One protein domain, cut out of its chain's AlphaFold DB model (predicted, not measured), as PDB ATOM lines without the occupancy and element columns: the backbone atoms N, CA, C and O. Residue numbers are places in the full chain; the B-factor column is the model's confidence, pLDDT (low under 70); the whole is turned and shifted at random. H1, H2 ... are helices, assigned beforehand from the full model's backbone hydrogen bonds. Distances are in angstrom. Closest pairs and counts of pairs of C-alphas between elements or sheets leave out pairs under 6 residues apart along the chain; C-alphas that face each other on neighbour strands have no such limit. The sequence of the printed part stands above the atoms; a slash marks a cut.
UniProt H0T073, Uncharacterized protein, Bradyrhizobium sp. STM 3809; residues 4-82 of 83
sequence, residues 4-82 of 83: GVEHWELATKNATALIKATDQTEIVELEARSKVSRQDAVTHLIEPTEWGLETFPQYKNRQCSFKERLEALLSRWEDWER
ATOM      1  N   GLY A   4     117.124 168.813 191.892       50.41
ATOM      2  CA  GLY A   4     115.877 168.055 192.033       50.41
ATOM      3  C   GLY A   4     114.615 168.861 191.717       50.41
ATOM      4  O   GLY A   4     113.708 168.326 191.096       50.41
ATOM      5  N   VAL A   5     114.565 170.140 192.105       52.16
ATOM      6  CA  VAL A   5     113.336 170.958 192.028       52.16
ATOM      7  C   VAL A   5     113.097 171.495 190.615       52.16
ATOM      8  O   VAL A   5     112.013 171.313 190.074       52.16
ATOM      9  N   GLU A   6     114.128 172.039 189.960       54.88
ATOM     10  CA  GLU A   6     114.017 172.560 188.584       54.88
ATOM     11  C   GLU A   6     113.641 171.465 187.572       54.88
ATOM     12  O   GLU A   6     112.860 171.692 186.650       54.88
ATOM     13  N   HIS A   7     114.152 170.245 187.773       58.78
ATOM     14  CA  HIS A   7     113.773 169.086 186.963       58.78
ATOM     15  C   HIS A   7     112.315 168.678 187.183       58.78
ATOM     16  O   HIS A   7     111.661 168.243 186.238       58.78
ATOM     17  N   TRP A   8     111.806 168.820 188.407       59.50
ATOM     18  CA  TRP A   8     110.446 168.428 188.760       59.50
ATOM     19  C   TRP A   8     109.406 169.425 188.241       59.50
ATOM     20  O   TRP A   8     108.383 169.019 187.695       59.50
ATOM     21  N   GLU A   9     109.694 170.726 188.304       67.38
ATOM     22  CA  GLU A   9     108.829 171.760 187.722       67.38
ATOM     23  C   GLU A   9     108.777 171.680 186.193       67.38
ATOM     24  O   GLU A   9     107.705 171.793 185.595       67.38
ATOM     25  N   LEU A  10     109.924 171.447 185.544       69.31
ATOM     26  CA  LEU A  10     109.979 171.281 184.092       69.31
ATOM     27  C   LEU A  10     109.266 169.996 183.652       69.31
ATOM     28  O   LEU A  10     108.509 170.016 182.683       69.31
ATOM     29  N   ALA A  11     109.460 168.896 184.388       71.44
ATOM     30  CA  ALA A  11     108.756 167.640 184.145       71.44
ATOM     31  C   ALA A  11     107.242 167.799 184.324       71.44
ATOM     32  O   ALA A  11     106.489 167.329 183.479       71.44
ATOM     33  N   THR A  12     106.803 168.528 185.350       74.50
ATOM     34  CA  THR A  12     105.386 168.820 185.606       74.50
ATOM     35  C   THR A  12     104.774 169.649 184.481       74.50
ATOM     36  O   THR A  12     103.729 169.287 183.950       74.50
ATOM     37  N   LYS A  13     105.440 170.724 184.040       80.00
ATOM     38  CA  LYS A  13     104.959 171.547 182.916       80.00
ATOM     39  C   LYS A  13     104.862 170.752 181.617       80.00
ATOM     40  O   LYS A  13     103.865 170.865 180.907       80.00
ATOM     41  N   ASN A  14     105.871 169.935 181.327       80.69
ATOM     42  CA  ASN A  14     105.878 169.082 180.144       80.69
ATOM     43  C   ASN A  14     104.803 167.990 180.222       80.69
ATOM     44  O   ASN A  14     104.116 167.756 179.233       80.69
ATOM     45  N   ALA A  15     104.617 167.366 181.389       80.75
ATOM     46  CA  ALA A  15     103.569 166.381 181.640       80.75
ATOM     47  C   ALA A  15     102.177 166.994 181.454       80.75
ATOM     48  O   ALA A  15     101.358 166.441 180.730       80.75
ATOM     49  N   THR A  16     101.931 168.177 182.015       82.56
ATOM     50  CA  THR A  16     100.683 168.924 181.823       82.56
ATOM     51  C   THR A  16     100.439 169.267 180.355       82.56
ATOM     52  O   THR A  16      99.331 169.066 179.862       82.56
ATOM     53  N   ALA A  17     101.460 169.734 179.628       84.00
ATOM     54  CA  ALA A  17     101.344 170.008 178.196       84.00
ATOM     55  C   ALA A  17     101.011 168.732 177.402       84.00
ATOM     56  O   ALA A  17     100.100 168.745 176.581       84.00
ATOM     57  N   LEU A  18     101.670 167.611 177.715       83.88
ATOM     58  CA  LEU A  18     101.383 166.288 177.146       83.88
ATOM     59  C   LEU A  18      99.958 165.818 177.417       83.88
ATOM     60  O   LEU A  18      99.316 165.226 176.550       83.88
ATOM     61  N   ILE A  19      99.459 166.058 178.628       82.56
ATOM     62  CA  ILE A  19      98.107 165.676 179.020       82.56
ATOM     63  C   ILE A  19      97.081 166.552 178.311       82.56
ATOM     64  O   ILE A  19      96.092 166.000 177.840       82.56
ATOM     65  N   LYS A  20      97.322 167.859 178.170       82.62
ATOM     66  CA  LYS A  20      96.432 168.787 177.454       82.62
ATOM     67  C   LYS A  20      96.465 168.626 175.935       82.62
ATOM     68  O   LYS A  20      95.465 168.931 175.292       82.62
ATOM     69  N   ALA A  21      97.570 168.147 175.369       84.00
ATOM     70  CA  ALA A  21      97.727 168.000 173.928       84.00
ATOM     71  C   ALA A  21      96.634 167.085 173.347       84.00
ATOM     72  O   ALA A  21      96.545 165.890 173.645       84.00
ATOM     73  N   THR A  22      95.758 167.652 172.524       76.94
ATOM     74  CA  THR A  22      94.708 166.910 171.810       76.94
ATOM     75  C   THR A  22      95.179 166.416 170.448       76.94
ATOM     76  O   THR A  22      94.596 165.479 169.910       76.94
ATOM     77  N   ASP A  23      96.232 167.029 169.904       84.25
ATOM     78  CA  ASP A  23      96.770 166.707 168.589       84.25
ATOM     79  C   ASP A  23      97.836 165.606 168.663       84.25
ATOM     80  O   ASP A  23      98.745 165.646 169.491       84.25
ATOM     81  N   GLN A  24      97.729 164.605 167.788       79.75
ATOM     82  CA  GLN A  24      98.637 163.459 167.786       79.75
ATOM     83  C   GLN A  24     100.074 163.840 167.417       79.75
ATOM     84  O   GLN A  24     101.008 163.240 167.949       79.75
ATOM     85  N   THR A  25     100.266 164.840 166.559       85.88
ATOM     86  CA  THR A  25     101.598 165.328 166.193       85.88
ATOM     87  C   THR A  25     102.246 166.039 167.375       85.88
ATOM     88  O   THR A  25     103.384 165.727 167.721       85.88
ATOM     89  N   GLU A  26     101.496 166.901 168.065       85.81
ATOM     90  CA  GLU A  26     101.989 167.618 169.246       85.81
ATOM     91  C   GLU A  26     102.348 166.657 170.390       85.81
ATOM     92  O   GLU A  26     103.400 166.801 171.014       85.81
ATOM     93  N   ILE A  27     101.528 165.625 170.623       83.94
ATOM     94  CA  ILE A  27     101.825 164.572 171.606       83.94
ATOM     95  C   ILE A  27     103.164 163.910 171.279       83.94
ATOM     96  O   ILE A  27     104.029 163.849 172.146       83.94
ATOM     97  N   VAL A  28     103.365 163.456 170.038       86.19
ATOM     98  CA  VAL A  28     104.595 162.754 169.636       86.19
ATOM     99  C   VAL A  28     105.826 163.651 169.787       86.19
ATOM    100  O   VAL A  28     106.865 163.195 170.268       86.19
ATOM    101  N   GLU A  29     105.721 164.930 169.426       86.94
ATOM    102  CA  GLU A  29     106.813 165.890 169.606       86.94
ATOM    103  C   GLU A  29     107.134 166.131 171.086       86.94
ATOM    104  O   GLU A  29     108.306 166.150 171.478       86.94
ATOM    105  N   LEU A  30     106.111 166.271 171.932       84.88
ATOM    106  CA  LEU A  30     106.292 166.465 173.367       84.88
ATOM    107  C   LEU A  30     106.815 165.205 174.066       84.88
ATOM    108  O   LEU A  30     107.665 165.330 174.951       84.88
ATOM    109  N   GLU A  31     106.372 164.010 173.662       85.88
ATOM    110  CA  GLU A  31     106.899 162.728 174.145       85.88
ATOM    111  C   GLU A  31     108.378 162.585 173.764       85.88
ATOM    112  O   GLU A  31     109.210 162.260 174.612       85.88
ATOM    113  N   ALA A  32     108.738 162.907 172.517       85.31
ATOM    114  CA  ALA A  32     110.121 162.865 172.043       85.31
ATOM    115  C   ALA A  32     111.018 163.878 172.773       85.31
ATOM    116  O   ALA A  32     112.152 163.559 173.146       85.31
ATOM    117  N   ARG A  33     110.509 165.091 173.018       82.25
ATOM    118  CA  ARG A  33     111.231 166.162 173.718       82.25
ATOM    119  C   ARG A  33     111.402 165.874 175.206       82.25
ATOM    120  O   ARG A  33     112.468 166.138 175.761       82.25
ATOM    121  N   SER A  34     110.362 165.351 175.844       74.62
ATOM    122  CA  SER A  34     110.345 165.085 177.285       74.62
ATOM    123  C   SER A  34     110.928 163.720 177.634       74.62
ATOM    124  O   SER A  34     111.278 163.501 178.788       74.62
ATOM    125  N   LYS A  35     111.056 162.816 176.651       79.88
ATOM    126  CA  LYS A  35     111.392 161.393 176.834       79.88
ATOM    127  C   LYS A  35     110.467 160.676 177.826       79.88
ATOM    128  O   LYS A  35     110.873 159.713 178.468       79.88
ATOM    129  N   VAL A  36     109.239 161.166 177.955       78.12
ATOM    130  CA  VAL A  36     108.210 160.677 178.875       78.12
ATOM    131  C   VAL A  36     106.955 160.468 178.050       78.12
ATOM    132  O   VAL A  36     106.571 161.353 177.286       78.12
ATOM    133  N   SER A  37     106.331 159.302 178.193       82.69
ATOM    134  CA  SER A  37     105.084 159.019 177.493       82.69
ATOM    135  C   SER A  37     103.906 159.720 178.153       82.69
ATOM    136  O   SER A  37     103.898 159.933 179.363       82.69
ATOM    137  N   ARG A  38     102.848 160.001 177.389       79.06
ATOM    138  CA  ARG A  38     101.632 160.636 177.926       79.06
ATOM    139  C   ARG A  38     101.023 159.854 179.096       79.06
ATOM    140  O   ARG A  38     100.495 160.447 180.030       79.06
ATOM    141  N   GLN A  39     101.116 158.528 179.065       80.31
ATOM    142  CA  GLN A  39     100.676 157.682 180.174       80.31
ATOM    143  C   GLN A  39     101.528 157.860 181.425       80.31
ATOM    144  O   GLN A  39     100.990 157.996 182.517       80.31
ATOM    145  N   ASP A  40     102.839 157.910 181.245       80.62
ATOM    146  CA  ASP A  40     103.796 158.102 182.324       80.62
ATOM    147  C   ASP A  40     103.616 159.495 182.953       80.62
ATOM    148  O   ASP A  40     103.545 159.624 184.169       80.62
ATOM    149  N   ALA A  41     103.362 160.523 182.135       82.06
ATOM    150  CA  ALA A  41     102.990 161.860 182.594       82.06
ATOM    151  C   ALA A  41     101.749 161.853 183.508       82.06
ATOM    152  O   ALA A  41     101.777 162.458 184.576       82.06
ATOM    153  N   VAL A  42     100.679 161.139 183.138       78.75
ATOM    154  CA  VAL A  42      99.482 160.995 183.989       78.75
ATOM    155  C   VAL A  42      99.804 160.232 185.275       78.75
ATOM    156  O   VAL A  42      99.403 160.654 186.357       78.75
ATOM    157  N   THR A  43     100.553 159.134 185.180       77.56
ATOM    158  CA  THR A  43     100.945 158.327 186.340       77.56
ATOM    159  C   THR A  43     101.840 159.100 187.304       77.56
ATOM    160  O   THR A  43     101.713 158.943 188.509       77.56
ATOM    161  N   HIS A  44     102.719 159.968 186.816       76.44
ATOM    162  CA  HIS A  44     103.615 160.748 187.662       76.44
ATOM    163  C   HIS A  44     102.980 162.029 188.210       76.44
ATOM    164  O   HIS A  44     103.388 162.488 189.274       76.44
ATOM    165  N   LEU A  45     102.007 162.611 187.501       76.12
ATOM    166  CA  LEU A  45     101.389 163.880 187.884       76.12
ATOM    167  C   LEU A  45     100.087 163.700 188.669       76.12
ATOM    168  O   LEU A  45      99.833 164.450 189.602       76.12
ATOM    169  N   ILE A  46      99.260 162.725 188.288       74.69
ATOM    170  CA  ILE A  46      97.895 162.570 188.800       74.69
ATOM    171  C   ILE A  46      97.811 161.433 189.816       74.69
ATOM    172  O   ILE A  46      97.308 161.658 190.912       74.69
ATOM    173  N   GLU A  47      98.334 160.238 189.517       72.75
ATOM    174  CA  GLU A  47      98.236 159.096 190.447       72.75
ATOM    175  C   GLU A  47      98.840 159.329 191.849       72.75
ATOM    176  O   GLU A  47      98.253 158.815 192.803       72.75
ATOM    177  N   PRO A  48      99.946 160.082 192.051       73.31
ATOM    178  CA  PRO A  48     100.452 160.353 193.397       73.31
ATOM    179  C   PRO A  48      99.705 161.478 194.123       73.31
ATOM    180  O   PRO A  48      99.966 161.699 195.303       73.31
ATOM    181  N   THR A  49      98.814 162.209 193.447       75.62
ATOM    182  CA  THR A  49      98.056 163.304 194.067       75.62
ATOM    183  C   THR A  49      96.776 162.788 194.708       75.62
ATOM    184  O   THR A  49      96.109 161.904 194.166       75.62
ATOM    185  N   GLU A  50      96.396 163.376 195.845       75.19
ATOM    186  CA  GLU A  50      95.124 163.073 196.514       75.19
ATOM    187  C   GLU A  50      93.944 163.288 195.557       75.19
ATOM    188  O   GLU A  50      93.100 162.406 195.415       75.19
ATOM    189  N   TRP A  51      93.979 164.366 194.765       79.88
ATOM    190  CA  TRP A  51      92.960 164.644 193.754       79.88
ATOM    191  C   TRP A  51      92.829 163.527 192.713       79.88
ATOM    192  O   TRP A  51      91.713 163.139 192.382       79.88
ATOM    193  N   GLY A  52      93.934 162.974 192.205       75.38
ATOM    194  CA  GLY A  52      93.881 161.876 191.239       75.38
ATOM    195  C   GLY A  52      93.298 160.591 191.825       75.38
ATOM    196  O   GLY A  52      92.524 159.902 191.158       75.38
ATOM    197  N   LEU A  53      93.625 160.291 193.085       74.75
ATOM    198  CA  LEU A  53      93.107 159.127 193.806       74.75
ATOM    199  C   LEU A  53      91.618 159.262 194.156       74.75
ATOM    200  O   LEU A  53      90.892 158.267 194.088       74.75
ATOM    201  N   GLU A  54      91.165 160.464 194.513       78.56
ATOM    202  CA  GLU A  54      89.766 160.755 194.847       78.56
ATOM    203  C   GLU A  54      88.887 160.907 193.601       78.56
ATOM    204  O   GLU A  54      87.782 160.365 193.537       78.56
ATOM    205  N   THR A  55      89.387 161.607 192.583       74.25
ATOM    206  CA  THR A  55      88.632 161.933 191.366       74.25
ATOM    207  C   THR A  55      88.545 160.748 190.414       74.25
ATOM    208  O   THR A  55      87.524 160.560 189.748       74.25
ATOM    209  N   PHE A  56      89.588 159.916 190.362       75.12
ATOM    210  CA  PHE A  56      89.666 158.772 189.458       75.12
ATOM    211  C   PHE A  56      89.971 157.481 190.224       75.12
ATOM    212  O   PHE A  56      91.060 156.909 190.104       75.12
ATOM    213  N   PRO A  57      88.974 156.911 190.925       72.44
ATOM    214  CA  PRO A  57      89.113 155.597 191.563       72.44
ATOM    215  C   PRO A  57      89.461 154.482 190.557       72.44
ATOM    216  O   PRO A  57      90.017 153.442 190.918       72.44
ATOM    217  N   GLN A  58      89.185 154.718 189.273       69.44
ATOM    218  CA  GLN A  58      89.577 153.885 188.140       69.44
ATOM    219  C   GLN A  58      91.101 153.776 187.926       69.44
ATOM    220  O   GLN A  58      91.562 152.725 187.478       69.44
ATOM    221  N   TYR A  59      91.910 154.774 188.324       68.94
ATOM    222  CA  TYR A  59      93.376 154.630 188.342       68.94
ATOM    223  C   TYR A  59      93.823 153.594 189.377       68.94
ATOM    224  O   TYR A  59      94.629 152.719 189.062       68.94
ATOM    225  N   LYS A  60      93.206 153.606 190.566       63.69
ATOM    226  CA  LYS A  60      93.563 152.744 191.705       63.69
ATOM    227  C   LYS A  60      93.432 151.245 191.416       63.69
ATOM    228  O   LYS A  60      94.178 150.449 191.972       63.69
ATOM    229  N   ASN A  61      92.506 150.853 190.540       66.81
ATOM    230  CA  ASN A  61      92.299 149.448 190.167       66.81
ATOM    231  C   ASN A  61      92.621 149.146 188.699       66.81
ATOM    232  O   ASN A  61      92.329 148.046 188.232       66.81
ATOM    233  N   ARG A  62      93.174 150.114 187.953       65.06
ATOM    234  CA  ARG A  62      93.353 150.028 186.492       65.06
ATOM    235  C   ARG A  62      92.096 149.546 185.755       65.06
ATOM    236  O   ARG A  62      92.195 148.922 184.700       65.06
ATOM    237  N   GLN A  63      90.922 149.838 186.307       63.78
ATOM    238  CA  GLN A  63      89.658 149.601 185.628       63.78
ATOM    239  C   GLN A  63      89.550 150.673 184.528       63.78
ATOM    240  O   GLN A  63      89.992 151.803 184.731       63.78
ATOM    241  N   CYS A  64      89.067 150.309 183.341       67.38
ATOM    242  CA  CYS A  64      89.046 151.135 182.117       67.38
ATOM    243  C   CYS A  64      90.391 151.285 181.381       67.38
ATOM    244  O   CYS A  64      91.475 151.165 181.957       67.38
ATOM    245  N   SER A  65      90.315 151.557 180.079       78.69
ATOM    246  CA  SER A  65      91.470 151.759 179.197       78.69
ATOM    247  C   SER A  65      92.160 153.098 179.476       78.69
ATOM    248  O   SER A  65      91.512 154.048 179.908       78.69
ATOM    249  N   PHE A  66      93.462 153.226 179.180       76.94
ATOM    250  CA  PHE A  66      94.193 154.493 179.371       76.94
ATOM    251  C   PHE A  66      93.497 155.681 178.690       76.94
ATOM    252  O   PHE A  66      93.380 156.746 179.287       76.94
ATOM    253  N   LYS A  67      92.965 155.463 177.481       77.75
ATOM    254  CA  LYS A  67      92.199 156.460 176.730       77.75
ATOM    255  C   LYS A  67      90.988 156.982 177.514       77.75
ATOM    256  O   LYS A  67      90.856 158.185 177.669       77.75
ATOM    257  N   GLU A  68      90.170 156.097 178.081       79.25
ATOM    258  CA  GLU A  68      88.987 156.483 178.867       79.25
ATOM    259  C   GLU A  68      89.376 157.262 180.127       79.25
ATOM    260  O   GLU A  68      88.732 158.244 180.492       79.25
ATOM    261  N   ARG A  69      90.468 156.853 180.784       77.31
ATOM    262  CA  ARG A  69      90.968 157.565 181.963       77.31
ATOM    263  C   ARG A  69      91.496 158.950 181.602       77.31
ATOM    264  O   ARG A  69      91.264 159.890 182.345       77.31
ATOM    265  N   LEU A  70      92.192 159.070 180.475       79.31
ATOM    266  CA  LEU A  70      92.693 160.337 179.957       79.31
ATOM    267  C   LEU A  70      91.550 161.267 179.525       79.31
ATOM    268  O   LEU A  70      91.607 162.455 179.812       79.31
ATOM    269  N   GLU A  71      90.503 160.745 178.883       82.44
ATOM    270  CA  GLU A  71      89.304 161.522 178.541       82.44
ATOM    271  C   GLU A  71      88.588 162.024 179.803       82.44
ATOM    272  O   GLU A  71      88.245 163.202 179.891       82.44
ATOM    273  N   ALA A  72      88.434 161.172 180.822       81.44
ATOM    274  CA  ALA A  72      87.876 161.573 182.113       81.44
ATOM    275  C   ALA A  72      88.755 162.617 182.828       81.44
ATOM    276  O   ALA A  72      88.233 163.569 183.411       81.44
ATOM    277  N   LEU A  73      90.082 162.461 182.747       81.69
ATOM    278  CA  LEU A  73      91.064 163.414 183.259       81.69
ATOM    279  C   LEU A  73      90.935 164.773 182.584       81.69
ATOM    280  O   LEU A  73      90.799 165.773 183.277       81.69
ATOM    281  N   LEU A  74      90.912 164.803 181.254       81.88
ATOM    282  CA  LEU A  74      90.714 166.018 180.470       81.88
ATOM    283  C   LEU A  74      89.377 166.692 180.793       81.88
ATOM    284  O   LEU A  74      89.330 167.906 180.958       81.88
ATOM    285  N   SER A  75      88.308 165.911 180.966       83.88
ATOM    286  CA  SER A  75      86.985 166.438 181.318       83.88
ATOM    287  C   SER A  75      86.924 167.086 182.704       83.88
ATOM    288  O   SER A  75      86.027 167.894 182.939       83.88
ATOM    289  N   ARG A  76      87.816 166.725 183.634       81.31
ATOM    290  CA  ARG A  76      87.906 167.341 184.973       81.31
ATOM    291  C   ARG A  76      89.205 168.118 185.167       81.31
ATOM    292  O   ARG A  76      89.533 168.496 186.286       81.31
ATOM    293  N   TRP A  77      89.931 168.380 184.084       81.75
ATOM    294  CA  TRP A  77      91.231 169.037 184.137       81.75
ATOM    295  C   TRP A  77      91.120 170.478 184.636       81.75
ATOM    296  O   TRP A  77      91.942 170.923 185.429       81.75
ATOM    297  N   GLU A  78      90.067 171.191 184.232       79.69
ATOM    298  CA  GLU A  78      89.781 172.539 184.735       79.69
ATOM    299  C   GLU A  78      89.535 172.565 186.251       79.69
ATOM    300  O   GLU A  78      89.840 173.558 186.902       79.69
ATOM    301  N   ASP A  79      88.999 171.482 186.818       79.38
ATOM    302  CA  ASP A  79      88.780 171.339 188.261       79.38
ATOM    303  C   ASP A  79      90.125 171.162 188.987       79.38
ATOM    304  O   ASP A  79      90.373 171.806 190.004       79.38
ATOM    305  N   TRP A  80      91.038 170.374 188.403       76.06
ATOM    306  CA  TRP A  80      92.408 170.203 188.899       76.06
ATOM    307  C   TRP A  80      93.240 171.487 188.821       76.06
ATOM    308  O   TRP A  80      93.943 171.806 189.768       76.06
ATOM    309  N   GLU A  81      93.141 172.257 187.730       70.94
ATOM    310  CA  GLU A  81      93.849 173.544 187.593       70.94
ATOM    311  C   GLU A  81      93.386 174.614 188.592       70.94
ATOM    312  O   GLU A  81      94.075 175.620 188.771       70.94
ATOM    313  N   ARG A  82      92.211 174.432 189.201       72.81
ATOM    314  CA  ARG A  82      91.622 175.375 190.160       72.81
ATOM    315  C   ARG A  82      91.789 174.953 191.622       72.81
ATOM    316  O   ARG A  82      91.449 175.764 192.487       72.81
TER     317      ARG A  82
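AT A GLANCE: This is residues 4 to 82 of the 83 residues of an uncharacterized protein of Bradyrhizobium sp. STM 3809 (UniProt H0T073). H1 and H2 form a helical hairpin that H3 crosses on H1, making one half of the domain; H4 to H7 gather loosely in the other half, where H6 reaches the last residues of H1. Residues 4 to 9, of which 5 to 9 belong to H1, stick out. The printed part has 79 residues with seven named helices, H1 to H7 in chain order, and no named strand: the class is all helix. It is compact, with a radius of gyration of the C-alphas of 12.2 A and spans of 30 by 29 by 23 A.

HOW THE PARTS SIT: Start at the hub, H1, residues 5 to 20. Its residues 11 to 18 touch H2, residues 24 to 34, in a hairpin at a shallow tilt of 11 degrees, opposite ways; the closest C-alphas, Leu 18 and Ile 27, are 5.8 A apart. Its residues 12 to 19 touch H3, residues 38 to 45, at a steep tilt of 48 degrees; the closest C-alphas are Ala 15 and Ala 41, 4.7 A. H6, residues 66 to 75, only just touches residues 19 to 20 of H1, with 3 pairs of C-alphas within 8 A, the closest Lys 20 and Leu 74 at 7.0 A, about perpendicular at 87 degrees. Helix packing is mostly crossed, lines at steep angles, but only just: 1 of 3 pairs is at a shallow tilt. H4, residues 50 to 55, and H5, residues 57 to 60, only just touch, with 3 pairs of C-alphas within 8 A, only at the corner; the closest are Leu 53 and Lys 60, 6.7 A. H7, residues 77 to 80, and H6 meet only through their link. Every O i to N i+4 pair is within hydrogen-bond range in H1, H2, H3, H4 and H6; H5 and H7 are too short for one.

IN THESE COORDINATES: Find C-alpha 5 at (113.336, 170.958, 192.028); H1 runs 22.4 A to C-alpha 20. H2 spans 15.2 A, H3 10.5 A and H6 14.1 A; H7 ends at C-alpha 80, (92.408, 170.203, 188.899).

THE WHOLE: The farthest C-alphas, Glu 6 and Gln 63, are 33.6 A apart. The printed part has no cut, and its six links between helices are tight. Mean pLDDT of the printed part is 76.5; look for values under 70 at residues 4 to 10 and 58 to 64.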